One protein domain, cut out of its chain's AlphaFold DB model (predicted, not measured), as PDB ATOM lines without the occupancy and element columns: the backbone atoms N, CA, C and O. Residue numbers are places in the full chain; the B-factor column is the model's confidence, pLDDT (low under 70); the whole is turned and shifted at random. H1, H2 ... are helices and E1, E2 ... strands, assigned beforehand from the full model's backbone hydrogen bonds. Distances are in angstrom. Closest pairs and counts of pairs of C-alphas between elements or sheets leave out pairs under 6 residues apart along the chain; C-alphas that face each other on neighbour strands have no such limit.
ATOM      1  N   LEU A  68     -25.691 -36.574  19.513       90.44
ATOM      2  CA  LEU A  68     -24.343 -36.013  19.594       90.44
ATOM      3  C   LEU A  68     -23.327 -37.131  19.851       90.44
ATOM      4  O   LEU A  68     -23.514 -37.948  20.753       90.44
ATOM      5  N   VAL A  69     -22.268 -37.171  19.047       91.06
ATOM      6  CA  VAL A  69     -21.211 -38.192  19.098       91.06
ATOM      7  C   VAL A  69     -19.974 -37.651  19.796       91.06
ATOM      8  O   VAL A  69     -19.468 -38.292  20.712       91.06
ATOM      9  N   ASP A  70     -19.497 -36.483  19.373       90.31
ATOM     10  CA  ASP A  70     -18.320 -35.832  19.939       90.31
ATOM     11  C   ASP A  70     -18.383 -34.309  19.754       90.31
ATOM     12  O   ASP A  70     -19.265 -33.786  19.062       90.31
ATOM     13  N   PHE A  71     -17.468 -33.594  20.408       88.75
ATOM     14  CA  PHE A  71     -17.306 -32.153  20.239       88.75
ATOM     15  C   PHE A  71     -15.840 -31.755  20.071       88.75
ATOM     16  O   PHE A  71     -14.945 -32.443  20.550       88.75
ATOM     17  N   ASN A  72     -15.597 -30.607  19.449       86.81
ATOM     18  CA  ASN A  72     -14.288 -29.973  19.355       86.81
ATOM     19  C   ASN A  72     -14.420 -28.460  19.564       86.81
ATOM     20  O   ASN A  72     -15.385 -27.846  19.110       86.81
ATOM     21  N   ILE A  73     -13.436 -27.847  20.222       82.94
ATOM     22  CA  ILE A  73     -13.379 -26.392  20.393       82.94
ATOM     23  C   ILE A  73     -12.385 -25.822  19.383       82.94
ATOM     24  O   ILE A  73     -11.189 -26.131  19.387       82.94
ATOM     25  N   VAL A  74     -12.886 -24.963  18.501       81.44
ATOM     26  CA  VAL A  74     -12.097 -24.313  17.462       81.44
ATOM     27  C   VAL A  74     -11.372 -23.119  18.078       81.44
ATOM     28  O   VAL A  74     -11.944 -22.061  18.321       81.44
ATOM     29  N   HIS A  75     -10.076 -23.287  18.325       73.94
ATOM     30  CA  HIS A  75      -9.260 -22.316  19.056       73.94
ATOM     31  C   HIS A  75      -9.124 -20.961  18.341       73.94
ATOM     32  O   HIS A  75      -8.878 -19.951  18.992       73.94
ATOM     33  N   SER A  76      -9.290 -20.919  17.014       76.81
ATOM     34  CA  SER A  76      -9.135 -19.689  16.226       76.81
ATOM     35  C   SER A  76     -10.272 -18.685  16.421       76.81
ATOM     36  O   SER A  76     -10.040 -17.485  16.301       76.81
ATOM     37  N   ASN A  77     -11.489 -19.153  16.709       79.69
ATOM     38  CA  ASN A  77     -12.676 -18.304  16.848       79.69
ATOM     39  C   ASN A  77     -13.484 -18.573  18.131       79.69
ATOM     40  O   ASN A  77     -14.490 -17.908  18.360       79.69
ATOM     41  N   GLY A  78     -13.075 -19.545  18.952       78.25
ATOM     42  CA  GLY A  78     -13.771 -19.936  20.178       78.25
ATOM     43  C   GLY A  78     -15.104 -20.659  19.954       78.25
ATOM     44  O   GLY A  78     -15.855 -20.834  20.912       78.25
ATOM     45  N   SER A  79     -15.416 -21.065  18.717       85.12
ATOM     46  CA  SER A  79     -16.633 -21.827  18.410       85.12
ATOM     47  C   SER A  79     -16.525 -23.282  18.862       85.12
ATOM     48  O   SER A  79     -15.429 -23.838  18.979       85.12
ATOM     49  N   VAL A  80     -17.675 -23.907  19.112       86.56
ATOM     50  CA  VAL A  80     -17.776 -25.331  19.447       86.56
ATOM     51  C   VAL A  80     -18.446 -26.057  18.298       86.56
ATOM     52  O   VAL A  80     -19.574 -25.739  17.926       86.56
ATOM     53  N   GLU A  81     -17.748 -27.037  17.745       89.88
ATOM     54  CA  GLU A  81     -18.265 -27.930  16.720       89.88
ATOM     55  C   GLU A  81     -18.705 -29.234  17.382       89.88
ATOM     56  O   GLU A  81     -17.904 -29.903  18.031       89.88
ATOM     57  N   PHE A  82     -19.968 -29.605  17.214       90.56
ATOM     58  CA  PHE A  82     -20.498 -30.896  17.626       90.56
ATOM     59  C   PHE A  82     -20.716 -31.771  16.401       90.56
ATOM     60  O   PHE A  82     -21.371 -31.343  15.449       90.56
ATOM     61  N   ASN A  83     -20.211 -33.000  16.442       91.25
ATOM     62  CA  ASN A  83     -20.479 -34.007  15.420       91.25
ATOM     63  C   ASN A  83     -21.578 -34.954  15.899       91.25
ATOM     64  O   ASN A  83     -21.688 -35.250  17.093       91.25
ATOM     65  N   GLY A  84     -22.387 -35.457  14.974       90.94
ATOM     66  CA  GLY A  84     -23.535 -36.272  15.337       90.94
ATOM     67  C   GLY A  84     -24.317 -36.836  14.162       90.94
ATOM     68  O   GLY A  84     -23.824 -36.917  13.041       90.94
ATOM     69  N   ARG A  85     -25.545 -37.267  14.450       89.19
ATOM     70  CA  ARG A  85     -26.513 -37.794  13.479       89.19
ATOM     71  C   ARG A  85     -27.857 -37.114  13.670       89.19
ATOM     72  O   ARG A  85     -28.212 -36.789  14.804       89.19
ATOM     73  N   TYR A  86     -28.610 -36.972  12.580       86.69
ATOM     74  CA  TYR A  86     -29.958 -36.392  12.587       86.69
ATOM     75  C   TYR A  86     -29.991 -34.961  13.147       86.69
ATOM     76  O   TYR A  86     -30.979 -34.531  13.739       86.69
ATOM     77  N   LEU A  87     -28.888 -34.216  13.006       86.25
ATOM     78  CA  LEU A  87     -28.760 -32.884  13.600       86.25
ATOM     79  C   LEU A  87     -29.550 -31.824  12.821       86.25
ATOM     80  O   LEU A  87     -29.957 -30.815  13.388       86.25
ATOM     81  N   ASN A  88     -29.847 -32.093  11.551       83.81
ATOM     82  CA  ASN A  88     -30.730 -31.297  10.699       83.81
ATOM     83  C   ASN A  88     -32.213 -31.349  11.107       83.81
ATOM     84  O   ASN A  88     -33.004 -30.567  10.586       83.81
ATOM     85  N   HIS A  89     -32.612 -32.258  12.003       82.56
ATOM     86  CA  HIS A  89     -33.977 -32.293  12.541       82.56
ATOM     87  C   HIS A  89     -34.206 -31.251  13.644       82.56
ATOM     88  O   HIS A  89     -35.345 -31.024  14.052       82.56
ATOM     89  N   VAL A  90     -33.137 -30.629  14.144       77.94
ATOM     90  CA  VAL A  90     -33.221 -29.570  15.148       77.94
ATOM     91  C   VAL A  90     -33.602 -28.263  14.456       77.94
ATOM     92  O   VAL A  90     -33.006 -27.882  13.450       77.94
ATOM     93  N   GLN A  91     -34.613 -27.577  14.988       72.62
ATOM     94  CA  GLN A  91     -35.023 -26.276  14.466       72.62
ATOM     95  C   GLN A  91     -33.967 -25.207  14.788       72.62
ATOM     96  O   GLN A  91     -33.282 -25.266  15.810       72.62
ATOM     97  N   SER A  92     -33.819 -24.225  13.898       64.75
ATOM     98  CA  SER A  92     -32.766 -23.206  13.998       64.75
ATOM     99  C   SER A  92     -32.928 -22.237  15.176       64.75
ATOM    100  O   SER A  92     -31.988 -21.520  15.496       64.75
ATOM    101  N   ASP A  93     -34.096 -22.208  15.815       68.44
ATOM    102  CA  ASP A  93     -34.437 -21.398  16.991       68.44
ATOM    103  C   ASP A  93     -34.131 -22.099  18.328       68.44
ATOM    104  O   ASP A  93     -34.332 -21.527  19.403       68.44
ATOM    105  N   VAL A  94     -33.629 -23.335  18.289       72.06
ATOM    106  CA  VAL A  94     -33.322 -24.101  19.495       72.06
ATOM    107  C   VAL A  94     -32.030 -23.606  20.143       72.06
ATOM    108  O   VAL A  94     -30.947 -23.666  19.564       72.06
ATOM    109  N   ILE A  95     -32.140 -23.190  21.406       77.69
ATOM    110  CA  ILE A  95     -30.999 -22.784  22.229       77.69
ATOM    111  C   ILE A  95     -30.187 -24.022  22.622       77.69
ATOM    112  O   ILE A  95     -30.719 -24.986  23.186       77.69
ATOM    113  N   LEU A  96     -28.880 -23.963  22.373       81.50
ATOM    114  CA  LEU A  96     -27.921 -24.938  22.885       81.50
ATOM    115  C   LEU A  96     -27.286 -24.415  24.166       81.50
ATOM    116  O   LEU A  96     -26.716 -23.323  24.188       81.50
ATOM    117  N   ILE A  97     -27.360 -25.218  25.224       81.12
ATOM    118  CA  ILE A  97     -26.733 -24.914  26.509       81.12
ATOM    119  C   ILE A  97     -25.600 -25.905  26.732       81.12
ATOM    120  O   ILE A  97     -25.821 -27.114  26.818       81.12
ATOM    121  N   ILE A  98     -24.386 -25.388  26.874       82.25
ATOM    122  CA  ILE A  98     -23.186 -26.171  27.153       82.25
ATOM    123  C   ILE A  98     -22.833 -25.986  28.620       82.25
ATOM    124  O   ILE A  98     -22.692 -24.859  29.094       82.25
ATOM    125  N   ARG A  99     -22.676 -27.093  29.343       78.69
ATOM    126  CA  ARG A  99     -22.255 -27.120  30.742       78.69
ATOM    127  C   ARG A  99     -21.040 -28.016  30.896       78.69
ATOM    128  O   ARG A  99     -21.048 -29.175  30.485       78.69
ATOM    129  N   ILE A 100     -20.013 -27.508  31.556       73.25
ATOM    130  CA  ILE A 100     -18.829 -28.303  31.875       73.25
ATOM    131  C   ILE A 100     -19.040 -28.947  33.251       73.25
ATOM    132  O   ILE A 100     -19.319 -28.240  34.223       73.25
ATOM    133  N   PRO A 101     -18.952 -30.281  33.374       65.81
ATOM    134  CA  PRO A 101     -19.020 -30.922  34.676       65.81
ATOM    135  C   PRO A 101     -17.781 -30.575  35.516       65.81
ATOM    136  O   PRO A 101     -16.649 -30.693  35.061       65.81
ATOM    137  N   LYS A 102     -17.987 -30.220  36.793       58.62
ATOM    138  CA  LYS A 102     -16.913 -29.875  37.752       58.62
ATOM    139  C   LYS A 102     -15.774 -30.903  37.843       58.62
ATOM    140  O   LYS A 102     -14.674 -30.544  38.238       58.62
ATOM    141  N   SER A 103     -16.037 -32.178  37.547       52.78
ATOM    142  CA  SER A 103     -15.077 -33.278  37.706       52.78
ATOM    143  C   SER A 103     -14.097 -33.444  36.542       52.78
ATOM    144  O   SER A 103     -13.134 -34.196  36.683       52.78
ATOM    145  N   SER A 104     -14.323 -32.793  35.398       55.47
ATOM    146  CA  SER A 104     -13.509 -32.995  34.193       55.47
ATOM    147  C   SER A 104     -12.409 -31.951  33.994       55.47
ATOM    148  O   SER A 104     -11.500 -32.176  33.197       55.47
ATOM    149  N   ALA A 105     -12.449 -30.843  34.733       56.06
ATOM    150  CA  ALA A 105     -11.468 -29.775  34.634       56.06
ATOM    151  C   ALA A 105     -10.374 -29.943  35.703       56.06
ATOM    152  O   ALA A 105     -10.576 -29.686  36.888       56.06
ATOM    153  N   LYS A 106      -9.181 -30.374  35.278       55.22
ATOM    154  CA  LYS A 106      -8.020 -30.598  36.165       55.22
ATOM    155  C   LYS A 106      -7.381 -29.304  36.710       55.22
ATOM    156  O   LYS A 106      -6.485 -29.398  37.544       55.22
ATOM    157  N   ARG A 107      -7.821 -28.120  36.260       56.22
ATOM    158  CA  ARG A 107      -7.250 -26.796  36.593       56.22
ATOM    159  C   ARG A 107      -8.311 -25.717  36.857       56.22
ATOM    160  O   ARG A 107      -8.217 -24.611  36.338       56.22
ATOM    161  N   CYS A 108      -9.346 -26.027  37.627       56.59
ATOM    162  CA  CYS A 108     -10.247 -24.976  38.105       56.59
ATOM    163  C   CYS A 108      -9.755 -24.424  39.439       56.59
ATOM    164  O   CYS A 108      -9.837 -25.118  40.451       56.59
ATOM    165  N   GLU A 109      -9.272 -23.182  39.445       56.50
ATOM    166  CA  GLU A 109      -8.926 -22.472  40.682       56.50
ATOM    167  C   GLU A 109     -10.173 -21.902  41.379       56.50
ATOM    168  O   GLU A 109     -10.188 -21.777  42.605       56.50
ATOM    169  N   SER A 110     -11.262 -21.640  40.640       55.75
ATOM    170  CA  SER A 110     -12.534 -21.180  41.206       55.75
ATOM    171  C   SER A 110     -13.774 -21.914  40.663       55.75
ATOM    172  O   SER A 110     -13.762 -22.568  39.620       55.75
ATOM    173  N   VAL A 111     -14.896 -21.800  41.390       52.12
ATOM    174  CA  VAL A 111     -16.201 -22.372  40.993       52.12
ATOM    175  C   VAL A 111     -16.743 -21.725  39.711       52.12
ATOM    176  O   VAL A 111     -17.445 -22.399  38.958       52.12
ATOM    177  N   LEU A 112     -16.396 -20.460  39.454       53.25
ATOM    178  CA  LEU A 112     -16.775 -19.716  38.248       53.25
ATOM    179  C   LEU A 112     -16.005 -20.200  37.011       53.25
ATOM    180  O   LEU A 112     -16.598 -20.293  35.943       53.25
ATOM    181  N   ASP A 113     -14.741 -20.610  37.169       52.44
ATOM    182  CA  ASP A 113     -13.927 -21.155  36.064       52.44
ATOM    183  C   ASP A 113     -14.411 -22.535  35.599       52.44
ATOM    184  O   ASP A 113     -14.213 -22.934  34.453       52.44
ATOM    185  N   CYS A 114     -15.049 -23.272  36.508       55.84
ATOM    186  CA  CYS A 114     -15.505 -24.640  36.284       55.84
ATOM    187  C   CYS A 114     -16.966 -24.736  35.838       55.84
ATOM    188  O   CYS A 114     -17.360 -25.720  35.217       55.84
ATOM    189  N   LEU A 115     -17.784 -23.738  36.178       57.06
ATOM    190  CA  LEU A 115     -19.194 -23.677  35.813       57.06
ATOM    191  C   LEU A 115     -19.379 -22.688  34.660       57.06
ATOM    192  O   LEU A 115     -20.041 -21.664  34.810       57.06
ATOM    193  N   VAL A 116     -18.807 -22.993  33.495       63.72
ATOM    194  CA  VAL A 116     -19.168 -22.247  32.288       63.72
ATOM    195  C   VAL A 116     -20.467 -22.836  31.761       63.72
ATOM    196  O   VAL A 116     -20.510 -23.978  31.297       63.72
ATOM    197  N   VAL A 117     -21.534 -22.052  31.892       67.19
ATOM    198  CA  VAL A 117     -22.774 -22.245  31.148       67.19
ATOM    199  C   VAL A 117     -22.678 -21.338  29.933       67.19
ATOM    200  O   VAL A 117     -22.849 -20.127  30.057       67.19
ATOM    201  N   ALA A 118     -22.341 -21.907  28.780       75.81
ATOM    202  CA  ALA A 118     -22.350 -21.166  27.526       75.81
ATOM    203  C   ALA A 118     -23.679 -21.407  26.812       75.81
ATOM    204  O   ALA A 118     -24.111 -22.555  26.676       75.81
ATOM    205  N   CYS A 119     -24.314 -20.327  26.363       81.50
ATOM    206  CA  CYS A 119     -25.516 -20.394  25.541       81.50
ATOM    207  C   CYS A 119     -25.164 -20.029  24.101       81.50
ATOM    208  O   CYS A 119     -24.440 -19.058  23.861       81.50
ATOM    209  N   CYS A 120     -25.694 -20.795  23.155       81.75
ATOM    210  CA  CYS A 120     -25.547 -20.538  21.731       81.75
ATOM    211  C   CYS A 120     -26.915 -20.168  21.160       81.75
ATOM    212  O   CYS A 120     -27.809 -21.012  21.116       81.75
ATOM    213  N   GLU A 121     -27.070 -18.915  20.737       72.12
ATOM    214  CA  GLU A 121     -28.281 -18.442  20.048       72.12
ATOM    215  C   GLU A 121     -28.134 -18.551  18.525       72.12
ATOM    216  O   GLU A 121     -29.089 -18.864  17.827       72.12
ATOM    217  N   ASN A 122     -26.915 -18.369  18.005       71.38
ATOM    218  CA  ASN A 122     -26.614 -18.493  16.581       71.38
ATOM    219  C   ASN A 122     -25.958 -19.844  16.309       71.38
ATOM    220  O   ASN A 122     -24.734 -19.991  16.401       71.38
ATOM    221  N   VAL A 123     -26.791 -20.834  16.010       78.12
ATOM    222  CA  VAL A 123     -26.362 -22.208  15.769       78.12
ATOM    223  C   VAL A 123     -26.487 -22.531  14.285       78.12
ATOM    224  O   VAL A 123     -27.555 -22.389  13.692       78.12
ATOM    225  N   LEU A 124     -25.390 -22.978  13.676       81.88
ATOM    226  CA  LEU A 124     -25.410 -23.486  12.310       81.88
ATOM    227  C   LEU A 124     -25.634 -24.998  12.343       81.88
ATOM    228  O   LEU A 124     -24.795 -25.729  12.872       81.88
ATOM    229  N   PHE A 125     -26.735 -25.456  11.753       81.94
ATOM    230  CA  PHE A 125     -27.068 -26.874  11.649       81.94
ATOM    231  C   PHE A 125     -26.710 -27.423  10.267       81.94
ATOM    232  O   PHE A 125     -27.011 -26.828   9.233       81.94
ATOM    233  N   SER A 126     -26.088 -28.593  10.269       82.12
ATOM    234  CA  SER A 126     -25.896 -29.484   9.131       82.12
ATOM    235  C   SER A 126     -26.391 -30.876   9.532       82.12
ATOM    236  O   SER A 126     -26.699 -31.118  10.696       82.12
ATOM    237  N   GLU A 127     -26.474 -31.809   8.591       80.19
ATOM    238  CA  GLU A 127     -26.932 -33.179   8.857       80.19
ATOM    239  C   GLU A 127     -26.079 -33.895   9.919       80.19
ATOM    240  O   GLU A 127     -26.606 -34.571  10.807       80.19
ATOM    241  N   GLU A 128     -24.765 -33.674   9.869       87.38
ATOM    242  CA  GLU A 128     -23.781 -34.347  10.724       87.38
ATOM    243  C   GLU A 128     -23.095 -33.411  11.722       87.38
ATOM    244  O   GLU A 128     -22.332 -33.872  12.573       87.38
ATOM    245  N   ARG A 129     -23.308 -32.095  11.601       89.31
ATOM    246  CA  ARG A 129     -22.537 -31.095  12.349       89.31
ATOM    247  C   ARG A 129     -23.387 -29.957  12.865       89.31
ATOM    248  O   ARG A 129     -24.279 -29.475  12.175       89.31
ATOM    249  N   ILE A 130     -23.036 -29.483  14.049       88.94
ATOM    250  CA  ILE A 130     -23.581 -28.280  14.660       88.94
ATOM    251  C   ILE A 130     -22.413 -27.373  15.015       88.94
ATOM    252  O   ILE A 130     -21.505 -27.795  15.727       88.94
ATOM    253  N   ILE A 131     -22.444 -26.124  14.557       88.81
ATOM    254  CA  ILE A 131     -21.461 -25.113  14.957       88.81
ATOM    255  C   ILE A 131     -22.156 -24.108  15.863       88.81
ATOM    256  O   ILE A 131     -23.071 -23.397  15.442       88.81
ATOM    257  N   CYS A 132     -21.711 -24.060  17.113       87.38
ATOM    258  CA  CYS A 132     -22.157 -23.112  18.117       87.38
ATOM    259  C   CYS A 132     -21.127 -21.990  18.278       87.38
ATOM    260  O   CYS A 132     -19.938 -22.243  18.494       87.38
ATOM    261  N   TYR A 133     -21.616 -20.752  18.277       86.44
ATOM    262  CA  TYR A 133     -20.867 -19.591  18.746       86.44
ATOM    263  C   TYR A 133     -21.345 -19.230  20.157       86.44
ATOM    264  O   TYR A 133     -22.447 -18.692  20.299       86.44
ATOM    265  N   PRO A 134     -20.575 -19.570  21.203       82.62
ATOM    266  CA  PRO A 134     -20.995 -19.329  22.575       82.62
ATOM    267  C   PRO A 134     -21.004 -17.826  22.884       82.62
ATOM    268  O   PRO A 134     -20.111 -17.086  22.471       82.62
ATOM    269  N   ASN A 135     -22.001 -17.376  23.647       83.19
ATOM    270  CA  ASN A 135     -22.118 -15.985  24.100       83.19
ATOM    271  C   ASN A 135     -21.003 -15.551  25.069       83.19
ATOM    272  O   ASN A 135     -20.762 -14.359  25.255       83.19
ATOM    273  N   VAL A 136     -20.333 -16.520  25.692       77.69
ATOM    274  CA  VAL A 136     -19.212 -16.324  26.607       77.69
ATOM    275  C   VAL A 136     -18.006 -17.113  26.125       77.69
ATOM    276  O   VAL A 136     -18.132 -18.199  25.558       77.69
ATOM    277  N   THR A 137     -16.815 -16.580  26.375       73.06
ATOM    278  CA  THR A 137     -15.575 -17.282  26.058       73.06
ATOM    279  C   THR A 137     -15.471 -18.544  26.906       73.06
ATOM    280  O   THR A 137     -15.541 -18.496  28.134       73.06
ATOM    281  N   ILE A 138     -15.296 -19.685  26.247       71.56
ATOM    282  CA  ILE A 138     -15.106 -20.960  26.928       71.56
ATOM    283  C   ILE A 138     -13.717 -20.964  27.574       71.56
ATOM    284  O   ILE A 138     -12.708 -20.759  26.900       71.56
ATOM    285  N   ALA A 139     -13.669 -21.176  28.891       64.50
ATOM    286  CA  ALA A 139     -12.423 -21.158  29.647       64.50
ATOM    287  C   ALA A 139     -11.440 -22.242  29.147       64.50
ATOM    288  O   ALA A 139     -11.871 -23.343  28.806       64.50
ATOM    289  N   PRO A 140     -10.114 -22.013  29.175       62.66
ATOM    290  CA  PRO A 140      -9.126 -23.015  28.758       62.66
ATOM    291  C   PRO A 140      -9.239 -24.346  29.518       62.66
ATOM    292  O   PRO A 140      -9.091 -25.413  28.931       62.66
ATOM    293  N   ALA A 141      -9.608 -24.324  30.802       59.41
ATOM    294  CA  ALA A 141      -9.845 -25.543  31.581       59.41
ATOM    295  C   ALA A 141     -10.988 -26.418  31.015       59.41
ATOM    296  O   ALA A 141     -10.999 -27.633  31.211       59.41
ATOM    297  N   ALA A 142     -11.920 -25.817  30.269       60.62
ATOM    298  CA  ALA A 142     -12.960 -26.517  29.524       60.62
ATOM    299  C   ALA A 142     -12.424 -27.237  28.286       60.62
ATOM    300  O   ALA A 142     -12.934 -28.294  27.926       60.62
ATOM    301  N   THR A 143     -11.409 -26.665  27.628       63.31
ATOM    302  CA  THR A 143     -10.792 -27.254  26.428       63.31
ATOM    303  C   THR A 143     -10.047 -28.548  26.740       63.31
ATOM    304  O   THR A 143      -9.995 -29.445  25.905       63.31
ATOM    305  N   GLU A 144      -9.567 -28.695  27.977       66.38
ATOM    306  CA  GLU A 144      -8.970 -29.930  28.498       66.38
ATOM    307  C   GLU A 144     -10.020 -30.939  29.015       66.38
ATOM    308  O   GLU A 144      -9.687 -32.074  29.385       66.38
ATOM    309  N   SER A 145     -11.300 -30.550  29.055       69.75
ATOM    310  CA  SER A 145     -12.371 -31.425  29.522       69.75
ATOM    311  C   SER A 145     -12.534 -32.616  28.584       69.75
ATOM    312  O   SER A 145     -12.581 -32.466  27.366       69.75
ATOM    313  N   HIS A 146     -12.675 -33.806  29.164       74.56
ATOM    314  CA  HIS A 146     -12.934 -35.025  28.398       74.56
ATOM    315  C   HIS A 146     -14.397 -35.145  27.978       74.56
ATOM    316  O   HIS A 146     -14.675 -35.796  26.984       74.56
ATOM    317  N   ASN A 147     -15.320 -34.543  28.734       81.44
ATOM    318  CA  ASN A 147     -16.757 -34.620  28.494       81.44
ATOM    319  C   ASN A 147     -17.420 -33.278  28.809       81.44
ATOM    320  O   ASN A 147     -17.042 -32.608  29.771       81.44
ATOM    321  N   ILE A 148     -18.458 -32.917  28.067       82.62
ATOM    322  CA  ILE A 148     -19.340 -31.788  28.385       82.62
ATOM    323  C   ILE A 148     -20.788 -32.255  28.393       82.62
ATOM    324  O   ILE A 148     -21.154 -33.207  27.710       82.62
ATOM    325  N   LEU A 149     -21.614 -31.598  29.195       86.69
ATOM    326  CA  LEU A 149     -23.052 -31.797  29.184       86.69
ATOM    327  C   LEU A 149     -23.662 -30.780  28.220       86.69
ATOM    328  O   LEU A 149     -23.497 -29.576  28.403       86.69
ATOM    329  N   VAL A 150     -24.364 -31.261  27.206       88.06
ATOM    330  CA  VAL A 150     -25.032 -30.429  26.203       88.06
ATOM    331  C   VAL A 150     -26.524 -30.619  26.341       88.06
ATOM    332  O   VAL A 150     -27.002 -31.753  26.335       88.06
ATOM    333  N   THR A 151     -27.259 -29.522  26.447       88.44
ATOM    334  CA  THR A 151     -28.719 -29.525  26.429       88.44
ATOM    335  C   THR A 151     -29.207 -28.857  25.148       88.44
ATOM    336  O   THR A 151     -28.790 -27.741  24.839       88.44
ATOM    337  N   ILE A 152     -30.067 -29.554  24.406       86.00
ATOM    338  CA  ILE A 152     -30.734 -29.075  23.195       86.00
ATOM    339  C   ILE A 152     -32.197 -28.800  23.554       86.00
ATOM    340  O   ILE A 152     -32.939 -29.725  23.904       86.00
ATOM    341  N   GLY A 153     -32.603 -27.531  23.496       79.94
ATOM    342  CA  GLY A 153     -33.948 -27.115  23.894       79.94
ATOM    343  C   GLY A 153     -34.214 -27.359  25.382       79.94
ATOM    344  O   GLY A 153     -33.347 -27.138  26.227       79.94
ATOM    345  N   ASP A 154     -35.421 -27.812  25.714       73.62
ATOM    346  CA  ASP A 154     -35.889 -28.018  27.091       73.62
ATOM    347  C   ASP A 154     -35.827 -29.484  27.563       73.62
ATOM    348  O   ASP A 154     -36.070 -29.764  28.740       73.62
ATOM    349  N   ARG A 155     -35.519 -30.431  26.667       74.31
ATOM    350  CA  ARG A 155     -35.745 -31.870  26.915       74.31
ATOM    351  C   ARG A 155     -34.553 -32.779  26.680       74.31
ATOM    352  O   ARG A 155     -34.445 -33.800  27.359       74.31
ATOM    353  N   LEU A 156     -33.689 -32.460  25.724       84.19
ATOM    354  CA  LEU A 156     -32.639 -33.376  25.299       84.19
ATOM    355  C   LEU A 156     -31.324 -32.996  25.970       84.19
ATOM    356  O   LEU A 156     -30.854 -31.875  25.817       84.19
ATOM    357  N   SER A 157     -30.731 -33.925  26.718       87.88
ATOM    358  CA  SER A 157     -29.461 -33.704  27.408       87.88
ATOM    359  C   SER A 157     -28.498 -34.854  27.139       87.88
ATOM    360  O   SER A 157     -28.835 -36.015  27.363       87.88
ATOM    361  N   TYR A 158     -27.283 -34.520  26.719       88.06
ATOM    362  CA  TYR A 158     -26.253 -35.467  26.301       88.06
ATOM    363  C   TYR A 158     -24.963 -35.216  27.064       88.06
ATOM    364  O   TYR A 158     -24.576 -34.069  27.272       88.06
ATOM    365  N   ILE A 159     -24.270 -36.287  27.433       88.25
ATOM    366  CA  ILE A 159     -22.866 -36.208  27.834       88.25
ATOM    367  C   ILE A 159     -22.054 -36.492  26.578       88.25
ATOM    368  O   ILE A 159     -22.106 -37.602  26.051       88.25
ATOM    369  N   VAL A 160     -21.349 -35.480  26.090       88.44
ATOM    370  CA  VAL A 160     -20.634 -35.523  24.817       88.44
ATOM    371  C   VAL A 160     -19.134 -35.547  25.090       88.44
ATOM    372  O   VAL A 160     -18.644 -34.655  25.791       88.44
ATOM    373  N   PRO A 161     -18.398 -36.541  24.573       87.06
ATOM    374  CA  PRO A 161     -16.958 -36.619  24.737       87.06
ATOM    375  C   PRO A 161     -16.228 -35.635  23.827       87.06
ATOM    376  O   PRO A 161     -16.664 -35.333  22.715       87.06
ATOM    377  N   ASN A 162     -15.083 -35.156  24.299       84.94
ATOM    378  CA  ASN A 162     -14.184 -34.329  23.514       84.94
ATOM    379  C   ASN A 162     -13.522 -35.204  22.458       84.94
ATOM    380  O   ASN A 162     -12.945 -36.256  22.763       84.94
TER     381      ASN A 162
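AT A GLANCE: This is residues 68 to 162 of the 222 residues of an uncharacterized protein of Schizaphis graminum (UniProt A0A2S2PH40). Picture a sandwich of two four-stranded antiparallel sheets, E1 E2 E6 E5 and E4 E3 E7 E8, face to face with their strands crossed. Edge strands E1 and E8 come close along one side, E4 runs on into E5, and the short helices H1 and H2 sit with a long loop toward one end. The printed part has 95 residues, with eight named strands and two named helices in the order E1 E2 E3 H1 E4 E5 E6 H2 E7 E8, and its class is mostly strand. It is compact, with a radius of gyration of the C-alphas of 12.5 A, and only just elongated, spanning 39 by 26 by 20 A.

HOW THE PARTS SIT: Begin with the sheet of E1, residues 68 to 74, E2, residues 79 to 85, E6, residues 129 to 132, and E5, residues 123 to 125, in that order. Its hairpins are E1 and E2, where N 72 and O 81 are 2.8 A apart, and E5 and E6, where N 124 and O 131 are 2.9 A apart; between E2 and E6, look at N 82 and O 130, 2.8 A. The other sheet runs E4, residues 117 to 120, E3, residues 96 to 99, E7, residues 147 to 152, and E8, residues 156 to 161, and is only just strongly twisted, with C-alphas up to 4.4 A off its best plane. Here find N 98 and O 118 at 2.9 A for E4 and E3, N 99 and O 149 at 2.8 A for E3 and E7, and N 150 and O 158 at 2.8 A for the hairpin E7 and E8. The sheets make a sandwich, two sheets face to face, with parts 9.8 A centre to centre and strands at 75 degrees. The closest C-alphas of E1 and E8 are those of Asp 70 and Pro 161, 5.0 A apart. E4 runs on into E5 at 59 degrees across a break of 2 residues. H2, residues 140 to 143, only grazes the first sheet. H1, residues 111 to 114, is on neither sheet; it and H2 only just touch, with 3 pairs of C-alphas within 8 A, the closest being Cys 114 and Ala 141, 7.4 A. Both helices are too short for an O i to N i+4 pair; the one O i to N i+3 pair is within range in H2 but not in H1.

IN THESE COORDINATES: Find C-alpha 68 at (-24.343, -36.013, 19.594); from there E1 runs 17.1 A to C-alpha 74. E2 covers 19.4 A, E7 15.9 A and E8 16.0 A, ending at C-alpha 161, (-16.958, -36.619, 24.737).

THE WHOLE: The C-alphas farthest apart are those of His 89 and Glu 109, 38.9 A. The printed part has no cut, and its one long link, E3 to H1, has 11 residues. Mean pLDDT of the printed part is 76.4; look for values under 70 at residues 92 to 93, 101 to 117 and 139 to 145.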